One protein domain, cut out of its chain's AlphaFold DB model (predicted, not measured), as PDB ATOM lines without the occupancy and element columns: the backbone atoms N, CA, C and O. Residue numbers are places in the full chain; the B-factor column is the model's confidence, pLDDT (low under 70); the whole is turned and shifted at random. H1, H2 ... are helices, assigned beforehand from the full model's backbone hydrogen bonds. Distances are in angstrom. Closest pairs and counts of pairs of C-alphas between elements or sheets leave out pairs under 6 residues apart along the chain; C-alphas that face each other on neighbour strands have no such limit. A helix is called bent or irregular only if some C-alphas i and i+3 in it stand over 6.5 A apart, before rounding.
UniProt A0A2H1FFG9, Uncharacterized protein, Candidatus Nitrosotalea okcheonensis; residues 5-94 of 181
ATOM      1  N   ALA A   5      16.877  39.691  -1.912       90.75
ATOM      2  CA  ALA A   5      17.634  38.829  -1.005       90.75
ATOM      3  C   ALA A   5      18.303  39.640   0.120       90.75
ATOM      4  O   ALA A   5      18.204  39.273   1.292       90.75
ATOM      5  N   PHE A   6      18.918  40.773  -0.218       92.50
ATOM      6  CA  PHE A   6      19.464  41.715   0.751       92.50
ATOM      7  C   PHE A   6      18.368  42.295   1.654       92.50
ATOM      8  O   PHE A   6      18.509  42.288   2.876       92.50
ATOM      9  N   LEU A   7      17.249  42.746   1.078       94.75
ATOM     10  CA  LEU A   7      16.127  43.292   1.851       94.75
ATOM     11  C   LEU A   7      15.522  42.266   2.822       94.75
ATOM     12  O   LEU A   7      15.123  42.642   3.922       94.75
ATOM     13  N   GLU A   8      15.494  40.981   2.465       95.44
ATOM     14  CA  GLU A   8      15.056  39.891   3.351       95.44
ATOM     15  C   GLU A   8      16.005  39.712   4.534       95.44
ATOM     16  O   GLU A   8      15.545  39.540   5.663       95.44
ATOM     17  N   GLN A   9      17.317  39.824   4.309       95.00
ATOM     18  CA  GLN A   9      18.308  39.789   5.388       95.00
ATOM     19  C   GLN A   9      18.164  40.992   6.322       95.00
ATOM     20  O   GLN A   9      18.139  40.816   7.539       95.00
ATOM     21  N   VAL A  10      18.024  42.204   5.772       95.50
ATOM     22  CA  VAL A  10      17.778  43.416   6.573       95.50
ATOM     23  C   VAL A  10      16.493  43.259   7.385       95.50
ATOM     24  O   VAL A  10      16.491  43.499   8.589       95.50
ATOM     25  N   ALA A  11      15.415  42.783   6.762       95.94
ATOM     26  CA  ALA A  11      14.151  42.549   7.446       95.94
ATOM     27  C   ALA A  11      14.265  41.494   8.563       95.94
ATOM     28  O   ALA A  11      13.665  41.675   9.622       95.94
ATOM     29  N   SER A  12      15.058  40.431   8.371       96.69
ATOM     30  CA  SER A  12      15.358  39.455   9.433       96.69
ATOM     31  C   SER A  12      16.058  40.123  10.615       96.69
ATOM     32  O   SER A  12      15.585  40.007  11.745       96.69
ATOM     33  N   ARG A  13      17.110  40.918  10.359       96.31
ATOM     34  CA  ARG A  13      17.839  41.647  11.415       96.31
ATOM     35  C   ARG A  13      16.941  42.605  12.188       96.31
ATOM     36  O   ARG A  13      17.009  42.636  13.413       96.31
ATOM     37  N   ILE A  14      16.054  43.337  11.506       96.81
ATOM     38  CA  ILE A  14      15.079  44.223  12.166       96.81
ATOM     39  C   ILE A  14      14.233  43.430  13.164       96.81
ATOM     40  O   ILE A  14      14.035  43.866  14.299       96.81
ATOM     41  N   ARG A  15      13.725  42.261  12.758       95.69
ATOM     42  CA  ARG A  15      12.880  41.420  13.615       95.69
ATOM     43  C   ARG A  15      13.651  40.843  14.793       95.69
ATOM     44  O   ARG A  15      13.150  40.891  15.913       95.69
ATOM     45  N   GLU A  16      14.851  40.331  14.550       96.25
ATOM     46  CA  GLU A  16      15.726  39.781  15.588       96.25
ATOM     47  C   GLU A  16      16.082  40.849  16.625       96.25
ATOM     48  O   GLU A  16      15.848  40.650  17.817       96.25
ATOM     49  N   ASN A  17      16.539  42.021  16.177       96.50
ATOM     50  CA  ASN A  17      16.900  43.128  17.061       96.50
ATOM     51  C   ASN A  17      15.692  43.651  17.851       96.50
ATOM     52  O   ASN A  17      15.834  44.007  19.016       96.50
ATOM     53  N   ARG A  18      14.485  43.664  17.265       95.50
ATOM     54  CA  ARG A  18      13.250  44.021  17.988       95.50
ATOM     55  C   ARG A  18      12.848  42.990  19.033       95.50
ATOM     56  O   ARG A  18      12.373  43.380  20.095       95.50
ATOM     57  N   SER A  19      13.029  41.702  18.745       96.31
ATOM     58  CA  SER A  19      12.806  40.649  19.740       96.31
ATOM     59  C   SER A  19      13.761  40.829  20.915       96.31
ATOM     60  O   SER A  19      13.312  40.924  22.050       96.31
ATOM     61  N   GLN A  20      15.056  40.996  20.634       96.06
ATOM     62  CA  GLN A  20      16.067  41.235  21.665       96.06
ATOM     63  C   GLN A  20      15.806  42.525  22.449       96.06
ATOM     64  O   GLN A  20      16.034  42.566  23.655       96.06
ATOM     65  N   LEU A  21      15.322  43.577  21.782       95.94
ATOM     66  CA  LEU A  21      14.953  44.831  22.432       95.94
ATOM     67  C   LEU A  21      13.829  44.602  23.442       95.94
ATOM     68  O   LEU A  21      13.948  45.047  24.578       95.94
ATOM     69  N   LYS A  22      12.783  43.865  23.052       96.38
ATOM     70  CA  LYS A  22      11.686  43.508  23.951       96.38
ATOM     71  C   LYS A  22      12.179  42.681  25.141       96.38
ATOM     72  O   LYS A  22      11.864  43.021  26.275       96.38
ATOM     73  N   ASP A  23      12.997  41.660  24.896       97.06
ATOM     74  CA  ASP A  23      13.556  40.823  25.964       97.06
ATOM     75  C   ASP A  23      14.406  41.663  26.942       97.06
ATOM     76  O   ASP A  23      14.304  41.513  28.159       97.06
ATOM     77  N   THR A  24      15.184  42.618  26.415       96.31
ATOM     78  CA  THR A  24      15.980  43.570  27.212       96.31
ATOM     79  C   THR A  24      15.087  44.499  28.041       96.31
ATOM     80  O   THR A  24      15.412  44.812  29.187       96.31
ATOM     81  N   GLU A  25      13.960  44.957  27.491       95.94
ATOM     82  CA  GLU A  25      12.991  45.795  28.206       95.94
ATOM     83  C   GLU A  25      12.285  45.033  29.336       95.94
ATOM     84  O   GLU A  25      12.135  45.579  30.432       95.94
ATOM     85  N   ASP A  26      11.916  43.773  29.099       97.25
ATOM     86  CA  ASP A  26      11.309  42.890  30.100       97.25
ATOM     87  C   ASP A  26      12.303  42.572  31.241       97.25
ATOM     88  O   ASP A  26      11.953  42.606  32.431       97.25
ATOM     89  N   GLU A  27      13.579  42.337  30.912       96.25
ATOM     90  CA  GLU A  27      14.642  42.154  31.906       96.25
ATOM     91  C   GLU A  27      14.891  43.440  32.707       96.25
ATOM     92  O   GLU A  27      14.954  43.409  33.940       96.25
ATOM     93  N   LEU A  28      14.948  44.595  32.039       95.94
ATOM     94  CA  LEU A  28      15.110  45.896  32.686       95.94
ATOM     95  C   LEU A  28      13.951  46.202  33.646       95.94
ATOM     96  O   LEU A  28      14.182  46.719  34.742       95.94
ATOM     97  N   ALA A  29      12.712  45.862  33.279       95.94
ATOM     98  CA  ALA A  29      11.557  45.984  34.166       95.94
ATOM     99  C   ALA A  29      11.723  45.119  35.427       95.94
ATOM    100  O   ALA A  29      11.478  45.589  36.540       95.94
ATOM    101  N   THR A  30      12.222  43.892  35.266       96.19
ATOM    102  CA  THR A  30      12.505  42.976  36.380       96.19
ATOM    103  C   THR A  30      13.604  43.515  37.299       96.19
ATOM    104  O   THR A  30      13.451  43.493  38.524       96.19
ATOM    105  N   VAL A  31      14.705  44.028  36.743       95.38
ATOM    106  CA  VAL A  31      15.805  44.613  37.530       95.38
ATOM    107  C   VAL A  31      15.340  45.862  38.276       95.38
ATOM    108  O   VAL A  31      15.589  45.979  39.475       95.38
ATOM    109  N   ASN A  32      14.600  46.757  37.617       94.06
ATOM    110  CA  ASN A  32      14.043  47.952  38.256       94.06
ATOM    111  C   ASN A  32      13.098  47.599  39.408       94.06
ATOM    112  O   ASN A  32      13.160  48.227  40.465       94.06
ATOM    113  N   PHE A  33      12.257  46.575  39.232       94.81
ATOM    114  CA  PHE A  33      11.399  46.079  40.302       94.81
ATOM    115  C   PHE A  33      12.224  45.587  41.498       94.81
ATOM    116  O   PHE A  33      11.974  46.008  42.625       94.81
ATOM    117  N   ARG A  34      13.262  44.774  41.261       92.88
ATOM    118  CA  ARG A  34      14.150  44.283  42.331       92.88
ATOM    119  C   ARG A  34      14.837  45.421  43.075       92.88
ATOM    120  O   ARG A  34      14.828  45.409  44.298       92.88
ATOM    121  N   ILE A  35      15.381  46.407  42.358       93.19
ATOM    122  CA  ILE A  35      16.001  47.601  42.956       93.19
ATOM    123  C   ILE A  35      15.002  48.330  43.859       93.19
ATOM    124  O   ILE A  35      15.343  48.700  44.981       93.19
ATOM    125  N   HIS A  36      13.759  48.494  43.404       92.19
ATOM    126  CA  HIS A  36      12.713  49.157  44.179       92.19
ATOM    127  C   HIS A  36      12.339  48.401  45.467       92.19
ATOM    128  O   HIS A  36      11.953  49.022  46.455       92.19
ATOM    129  N   GLU A  37      12.486  47.074  45.492       93.25
ATOM    130  CA  GLU A  37      12.233  46.261  46.684       93.25
ATOM    131  C   GLU A  37      13.381  46.277  47.707       93.25
ATOM    132  O   GLU A  37      13.140  45.982  48.881       93.25
ATOM    133  N   ILE A  38      14.617  46.625  47.316       90.62
ATOM    134  CA  ILE A  38      15.785  46.582  48.219       90.62
ATOM    135  C   ILE A  38      15.564  47.414  49.487       90.62
ATOM    136  O   ILE A  38      15.760  46.862  50.569       90.62
ATOM    137  N   PRO A  39      15.115  48.685  49.433       89.00
ATOM    138  CA  PRO A  39      14.904  49.475  50.647       89.00
ATOM    139  C   PRO A  39      13.864  48.869  51.599       89.00
ATOM    140  O   PRO A  39      13.930  49.103  52.803       89.00
ATOM    141  N   LEU A  40      12.918  48.083  51.071       90.19
ATOM    142  CA  LEU A  40      11.874  47.418  51.853       90.19
ATOM    143  C   LEU A  40      12.385  46.132  52.517       90.19
ATOM    144  O   LEU A  40      12.007  45.839  53.648       90.19
ATOM    145  N   LYS A  41      13.232  45.363  51.821       90.12
ATOM    146  CA  LYS A  41      13.695  44.034  52.265       90.12
ATOM    147  C   LYS A  41      15.026  44.077  53.021       90.12
ATOM    148  O   LYS A  41      15.205  43.331  53.980       90.12
ATOM    149  N   SER A  42      15.932  44.977  52.637       90.19
ATOM    150  CA  SER A  42      17.304  45.073  53.161       90.19
ATOM    151  C   SER A  42      17.386  45.144  54.696       90.19
ATOM    152  O   SER A  42      18.171  44.389  55.269       90.19
ATOM    153  N   PRO A  43      16.553  45.931  55.415       91.38
ATOM    154  CA  PRO A  43      16.612  45.968  56.880       91.38
ATOM    155  C   PRO A  43      16.291  44.617  57.535       91.38
ATOM    156  O   PRO A  43      16.954  44.212  58.496       91.38
ATOM    157  N   THR A  44      15.284  43.913  57.013       91.25
ATOM    158  CA  THR A  44      14.851  42.605  57.517       91.25
ATOM    159  C   THR A  44      15.896  41.536  57.222       91.25
ATOM    160  O   THR A  44      16.306  40.827  58.140       91.25
ATOM    161  N   GLU A  45      16.381  41.465  55.982       91.62
ATOM    162  CA  GLU A  45      17.390  40.490  55.550       91.62
ATOM    163  C   GLU A  45      18.735  40.701  56.258       91.62
ATOM    164  O   GLU A  45      19.345  39.750  56.746       91.62
ATOM    165  N   SER A  46      19.169  41.956  56.407       91.94
ATOM    166  CA  SER A  46      20.391  42.303  57.140       91.94
ATOM    167  C   SER A  46      20.309  41.898  58.614       91.94
ATOM    168  O   SER A  46      21.245  41.306  59.163       91.94
ATOM    169  N   THR A  47      19.166  42.159  59.259       91.50
ATOM    170  CA  THR A  47      18.931  41.755  60.653       91.50
ATOM    171  C   THR A  47      18.921  40.234  60.788       91.50
ATOM    172  O   THR A  47      19.551  39.699  61.700       91.50
ATOM    173  N   PHE A  48      18.249  39.535  59.871       93.19
ATOM    174  CA  PHE A  48      18.186  38.078  59.860       93.19
ATOM    175  C   PHE A  48      19.573  37.447  59.689       93.19
ATOM    176  O   PHE A  48      19.956  36.618  60.515       93.19
ATOM    177  N   ALA A  49      20.357  37.896  58.703       92.81
ATOM    178  CA  ALA A  49      21.725  37.430  58.467       92.81
ATOM    179  C   ALA A  49      22.593  37.579  59.728       92.81
ATOM    180  O   ALA A  49      23.215  36.615  60.183       92.81
ATOM    181  N   LYS A  50      22.527  38.746  60.383       94.00
ATOM    182  CA  LYS A  50      23.229  38.997  61.648       94.00
ATOM    183  C   LYS A  50      22.800  38.039  62.765       94.00
ATOM    184  O   LYS A  50      23.649  37.594  63.533       94.00
ATOM    185  N   MET A  51      21.509  37.717  62.871       93.19
ATOM    186  CA  MET A  51      20.986  36.797  63.893       93.19
ATOM    187  C   MET A  51      21.456  35.351  63.699       93.19
ATOM    188  O   MET A  51      21.630  34.642  64.688       93.19
ATOM    189  N   ILE A  52      21.679  34.920  62.457       95.06
ATOM    190  CA  ILE A  52      22.159  33.566  62.140       95.06
ATOM    191  C   ILE A  52      23.686  33.486  61.970       95.06
ATOM    192  O   ILE A  52      24.207  32.426  61.630       95.06
ATOM    193  N   GLY A  53      24.407  34.588  62.212       92.75
ATOM    194  CA  GLY A  53      25.867  34.646  62.105       92.75
ATOM    195  C   GLY A  53      26.396  34.609  60.668       92.75
ATOM    196  O   GLY A  53      27.494  34.105  60.447       92.75
ATOM    197  N   GLN A  54      25.621  35.104  59.700       93.75
ATOM    198  CA  GLN A  54      26.020  35.238  58.298       93.75
ATOM    199  C   GLN A  54      26.206  36.706  57.901       93.75
ATOM    200  O   GLN A  54      25.571  37.603  58.462       93.75
ATOM    201  N   ASP A  55      27.049  36.939  56.896       87.19
ATOM    202  CA  ASP A  55      27.212  38.252  56.278       87.19
ATOM    203  C   ASP A  55      26.057  38.534  55.307       87.19
ATOM    204  O   ASP A  55      25.685  37.693  54.488       87.19
ATOM    205  N   TYR A  56      25.494  39.740  55.387       87.44
ATOM    206  CA  TYR A  56      24.477  40.200  54.444       87.44
ATOM    207  C   TYR A  56      25.133  40.721  53.162       87.44
ATOM    208  O   TYR A  56      25.976  41.619  53.212       87.44
ATOM    209  N   TYR A  57      24.705  40.193  52.015       86.44
ATOM    210  CA  TYR A  57      25.103  40.696  50.706       86.44
ATOM    211  C   TYR A  57      24.092  41.719  50.187       86.44
ATOM    212  O   TYR A  57      22.948  41.371  49.894       86.44
ATOM    213  N   ASP A  58      24.524  42.969  50.023       85.56
ATOM    214  CA  ASP A  58      23.714  43.982  49.354       85.56
ATOM    215  C   ASP A  58      23.914  43.914  47.834       85.56
ATOM    216  O   ASP A  58      24.923  44.366  47.293       85.56
ATOM    217  N   ALA A  59      22.918  43.364  47.139       88.31
ATOM    218  CA  ALA A  59      22.917  43.257  45.683       88.31
ATOM    219  C   ALA A  59      22.652  44.595  44.960       88.31
ATOM    220  O   ALA A  59      22.619  44.609  43.730       88.31
ATOM    221  N   SER A  60      22.448  45.710  45.676       88.44
ATOM    222  CA  SER A  60      22.130  47.022  45.089       88.44
ATOM    223  C   SER A  60      23.134  47.462  44.025       88.44
ATOM    224  O   SER A  60      22.742  47.850  42.924       88.44
ATOM    225  N   VAL A  61      24.429  47.326  44.312       89.38
ATOM    226  CA  VAL A  61      25.508  47.731  43.399       89.38
ATOM    227  C   VAL A  61      25.513  46.880  42.128       89.38
ATOM    228  O   VAL A  61      25.703  47.408  41.033       89.38
ATOM    229  N   ASP A  62      25.289  45.571  42.246       92.25
ATOM    230  CA  ASP A  62      25.239  44.671  41.090       92.25
ATOM    231  C   ASP A  62      23.996  44.905  40.237       92.25
ATOM    232  O   ASP A  62      24.072  44.871  39.009       92.25
ATOM    233  N   LEU A  63      22.855  45.162  40.879       93.06
ATOM    234  CA  LEU A  63      21.601  45.435  40.191       93.06
ATOM    235  C   LEU A  63      21.640  46.778  39.455       93.06
ATOM    236  O   LEU A  63      21.184  46.839  38.315       93.06
ATOM    237  N   GLU A  64      22.234  47.826  40.035       93.19
ATOM    238  CA  GLU A  64      22.440  49.096  39.322       93.19
ATOM    239  C   GLU A  64      23.414  48.928  38.143       93.19
ATOM    240  O   GLU A  64      23.118  49.391  37.044       93.19
ATOM    241  N   LYS A  65      24.511  48.167  38.295       95.06
ATOM    242  CA  LYS A  65      25.401  47.833  37.161       95.06
ATOM    243  C   LYS A  65      24.676  47.058  36.057       95.06
ATOM    244  O   LYS A  65      24.877  47.327  34.872       95.06
ATOM    245  N   ALA A  66      23.848  46.081  36.427       95.12
ATOM    246  CA  ALA A  66      23.057  45.310  35.471       95.12
ATOM    247  C   ALA A  66      22.063  46.211  34.726       95.12
ATOM    248  O   ALA A  66      21.966  46.141  33.503       95.12
ATOM    249  N   LYS A  67      21.383  47.110  35.443       96.12
ATOM    250  CA  LYS A  67      20.477  48.109  34.870       96.12
ATOM    251  C   LYS A  67      21.190  49.047  33.899       96.12
ATOM    252  O   LYS A  67      20.685  49.243  32.799       96.12
ATOM    253  N   GLU A  68      22.352  49.593  34.254       96.75
ATOM    254  CA  GLU A  68      23.144  50.447  33.353       96.75
ATOM    255  C   GLU A  68      23.510  49.712  32.058       96.75
ATOM    256  O   GLU A  68      23.338  50.252  30.964       96.75
ATOM    257  N   LYS A  69      23.942  48.450  32.166       96.56
ATOM    258  CA  LYS A  69      24.243  47.608  31.002       96.56
ATOM    259  C   LYS A  69      23.006  47.371  30.131       96.56
ATOM    260  O   LYS A  69      23.101  47.481  28.910       96.56
ATOM    261  N   LEU A  70      21.860  47.065  30.740       97.00
ATOM    262  CA  LEU A  70      20.600  46.842  30.028       97.00
ATOM    263  C   LEU A  70      20.099  48.120  29.340       97.00
ATOM    264  O   LEU A  70      19.619  48.046  28.214       97.00
ATOM    265  N   ILE A  71      20.259  49.292  29.963       96.94
ATOM    266  CA  ILE A  71      19.942  50.589  29.342       96.94
ATOM    267  C   ILE A  71      20.837  50.827  28.121       96.94
ATOM    268  O   ILE A  71      20.328  51.119  27.042       96.94
ATOM    269  N   ALA A  72      22.150  50.625  28.254       97.06
ATOM    270  CA  ALA A  72      23.076  50.786  27.134       97.06
ATOM    271  C   ALA A  72      22.754  49.823  25.976       97.06
ATOM    272  O   ALA A  72      22.758  50.223  24.812       97.06
ATOM    273  N   GLN A  73      22.426  48.565  26.287       96.56
ATOM    274  CA  GLN A  73      22.018  47.571  25.292       96.56
ATOM    275  C   GLN A  73      20.688  47.939  24.621       96.56
ATOM    276  O   GLN A  73      20.558  47.803  23.405       96.56
ATOM    277  N   LYS A  74      19.712  48.438  25.388       97.06
ATOM    278  CA  LYS A  74      18.437  48.937  24.864       97.06
ATOM    279  C   LYS A  74      18.656  50.076  23.864       97.06
ATOM    280  O   LYS A  74      18.059  50.063  22.787       97.06
ATOM    281  N   ASP A  75      19.500  51.046  24.206       96.75
ATOM    282  CA  ASP A  75      19.771  52.208  23.354       96.75
ATOM    283  C   ASP A  75      20.511  51.816  22.065       96.75
ATOM    284  O   ASP A  75      20.154  52.286  20.978       96.75
ATOM    285  N   ASP A  76      21.479  50.898  22.157       96.88
ATOM    286  CA  ASP A  76      22.183  50.327  21.003       96.88
ATOM    287  C   ASP A  76      21.226  49.567  20.069       96.88
ATOM    288  O   ASP A  76      21.162  49.856  18.873       96.88
ATOM    289  N   LEU A  77      20.407  48.656  20.609       96.25
ATOM    290  CA  LEU A  77      19.415  47.904  19.830       96.25
ATOM    291  C   LEU A  77      18.374  48.826  19.186       96.25
ATOM    292  O   LEU A  77      18.043  48.661  18.013       96.25
ATOM    293  N   SER A  78      17.883  49.828  19.920       96.00
ATOM    294  CA  SER A  78      16.942  50.829  19.401       96.00
ATOM    295  C   SER A  78      17.539  51.621  18.237       96.00
ATOM    296  O   SER A  78      16.863  51.863  17.233       96.00
ATOM    297  N   THR A  79      18.818  51.986  18.335       96.88
ATOM    298  CA  THR A  79      19.543  52.684  17.267       96.88
ATOM    299  C   THR A  79      19.711  51.785  16.045       96.88
ATOM    300  O   THR A  79      19.298  52.175  14.954       96.88
ATOM    301  N   LYS A  80      20.180  50.546  16.228       95.94
ATOM    302  CA  LYS A  80      20.331  49.561  15.145       95.94
ATOM    303  C   LYS A  80      19.022  49.279  14.417       95.94
ATOM    304  O   LYS A  80      18.995  49.262  13.192       95.94
ATOM    305  N   VAL A  81      17.918  49.112  15.148       96.44
ATOM    306  CA  VAL A  81      16.589  48.918  14.543       96.44
ATOM    307  C   VAL A  81      16.201  50.121  13.684       96.44
ATOM    308  O   VAL A  81      15.702  49.938  12.575       96.44
ATOM    309  N   LYS A  82      16.432  51.351  14.159       94.88
ATOM    310  CA  LYS A  82      16.145  52.564  13.377       94.88
ATOM    311  C   LYS A  82      17.008  52.646  12.119       94.88
ATOM    312  O   LYS A  82      16.484  52.975  11.058       94.88
ATOM    313  N   GLU A  83      18.295  52.333  12.228       95.31
ATOM    314  CA  GLU A  83      19.234  52.321  11.102       95.31
ATOM    315  C   GLU A  83      18.864  51.262  10.060       95.31
ATOM    316  O   GLU A  83      18.769  51.581   8.875       95.31
ATOM    317  N   ASP A  84      18.574  50.030  10.485       95.25
ATOM    318  CA  ASP A  84      18.149  48.957   9.584       95.25
ATOM    319  C   ASP A  84      16.803  49.294   8.913       95.25
ATOM    320  O   ASP A  84      16.650  49.058   7.716       95.25
ATOM    321  N   ILE A  85      15.837  49.900   9.622       94.81
ATOM    322  CA  ILE A  85      14.572  50.369   9.017       94.81
ATOM    323  C   ILE A  85      14.835  51.465   7.977       94.81
ATOM    324  O   ILE A  85      14.256  51.440   6.889       94.81
ATOM    325  N   ALA A  86      15.709  52.428   8.280       93.44
ATOM    326  CA  ALA A  86      16.066  53.485   7.340       93.44
ATOM    327  C   ALA A  86      16.775  52.924   6.095       93.44
ATOM    328  O   ALA A  86      16.471  53.338   4.971       93.44
ATOM    329  N   SER A  87      17.670  51.948   6.283       93.50
ATOM    330  CA  SER A  87      18.324  51.212   5.198       93.50
ATOM    331  C   SER A  87      17.300  50.443   4.365       93.50
ATOM    332  O   SER A  87      17.269  50.604   3.148       93.50
ATOM    333  N   PHE A  88      16.388  49.709   5.006       95.12
ATOM    334  CA  PHE A  88      15.314  48.980   4.337       95.12
ATOM    335  C   PHE A  88      14.464  49.899   3.453       95.12
ATOM    336  O   PHE A  88      14.252  49.603   2.280       95.12
ATOM    337  N   ILE A  89      14.018  51.045   3.981       93.94
ATOM    338  CA  ILE A  89      13.240  52.027   3.212       93.94
ATOM    339  C   ILE A  89      14.066  52.572   2.042       93.94
ATOM    340  O   ILE A  89      13.548  52.686   0.933       93.94
ATOM    341  N   THR A  90      15.335  52.908   2.266       92.94
ATOM    342  CA  THR A  90      16.216  53.473   1.230       92.94
ATOM    343  C   THR A  90      16.429  52.496   0.077       92.94
ATOM    344  O   THR A  90      16.253  52.864  -1.079       92.94
ATOM    345  N   GLU A  91      16.728  51.239   0.387       93.44
ATOM    346  CA  GLU A  91      16.986  50.204  -0.612       93.44
ATOM    347  C   GLU A  91      15.695  49.780  -1.326       93.44
ATOM    348  O   GLU A  91      15.685  49.630  -2.546       93.44
ATOM    349  N   PHE A  92      14.565  49.686  -0.613       93.81
ATOM    350  CA  PHE A  92      13.274  49.378  -1.235       93.81
ATOM    351  C   PHE A  92      12.778  50.509  -2.154       93.81
ATOM    352  O   PHE A  92      12.139  50.263  -3.176       93.81
ATOM    353  N   THR A  93      13.057  51.768  -1.811       92.50
ATOM    354  CA  THR A  93      12.679  52.937  -2.630       92.50
ATOM    355  C   THR A  93      13.674  53.250  -3.747       92.50
ATOM    356  O   THR A  93      13.456  54.195  -4.505       92.50
ATOM    357  N   SER A  94      14.735  52.452  -3.884       91.19
ATOM    358  CA  SER A  94      15.713  52.592  -4.956       91.19
ATOM    359  C   SER A  94      15.087  52.359  -6.334       91.19
ATOM    360  O   SER A  94      14.259  51.465  -6.528       91.19
TER     361      SER A  94
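AT A GLANCE: This is residues 5 to 94 of the 181 residues of an uncharacterized protein of Candidatus Nitrosotalea okcheonensis (UniProt A0A2H1FFG9). Two long helical rods, H1a and H2, lie side by side and run opposite ways, making a slender rod. At one end of this rod the short arm H1b turns aside and residues 52 to 59 fold back to H2, and at the other end lie the first and last printed residues, Ala 5 and Ser 94. The printed part has 90 residues with two named helices, H1 and then H2, and no named strand; the class is all helix. The whole is extended, with a radius of gyration of the C-alphas of 20.5 A, and spans 70 by 16 by 15 A.

IN THESE COORDINATES: H1, residues 5 to 51, is the longest helix, assigned as one by its hydrogen bonds but bent: C-alphas 40 and 43 are 7.1 A apart. Its arm H1a, residues 5 to 40, is 53.9 A long and begins with C-alpha 5 at (17.634, 38.829, -1.005). H1a is itself irregular, with C-alphas 36 and 39 at 6.8 A. The arm H1b, residues 43 to 51, is 12.3 A long. H2, residues 60 to 92, is 47.2 A long and ends with C-alpha 92 at (13.274, 49.378, -1.235).

HOW THE PARTS SIT: H1a and H2 touch, with 41 pairs of C-alphas within 8 A. Their closest C-alphas, those of Ile 14 and Val 81, are 5.5 A apart. They run opposite ways at a shallow tilt of 22 degrees. H1b stands at a steep tilt of 66 degrees to H1a, and H1b and H2 are apart. In H1b and H2 every O i to N i+4 pair is within hydrogen-bond range; in H1a 30 of 32 are.

THE WHOLE: The C-alphas farthest apart, those of Met 51 and Ser 94, are 70.8 A apart, while those of Ala 5 and Ser 94 are 14.4 A apart. The printed part has no cut. The link from H1 to H2, 8 residues, is short. The mean pLDDT of the printed part is 94.0, and no printed residue is under 70.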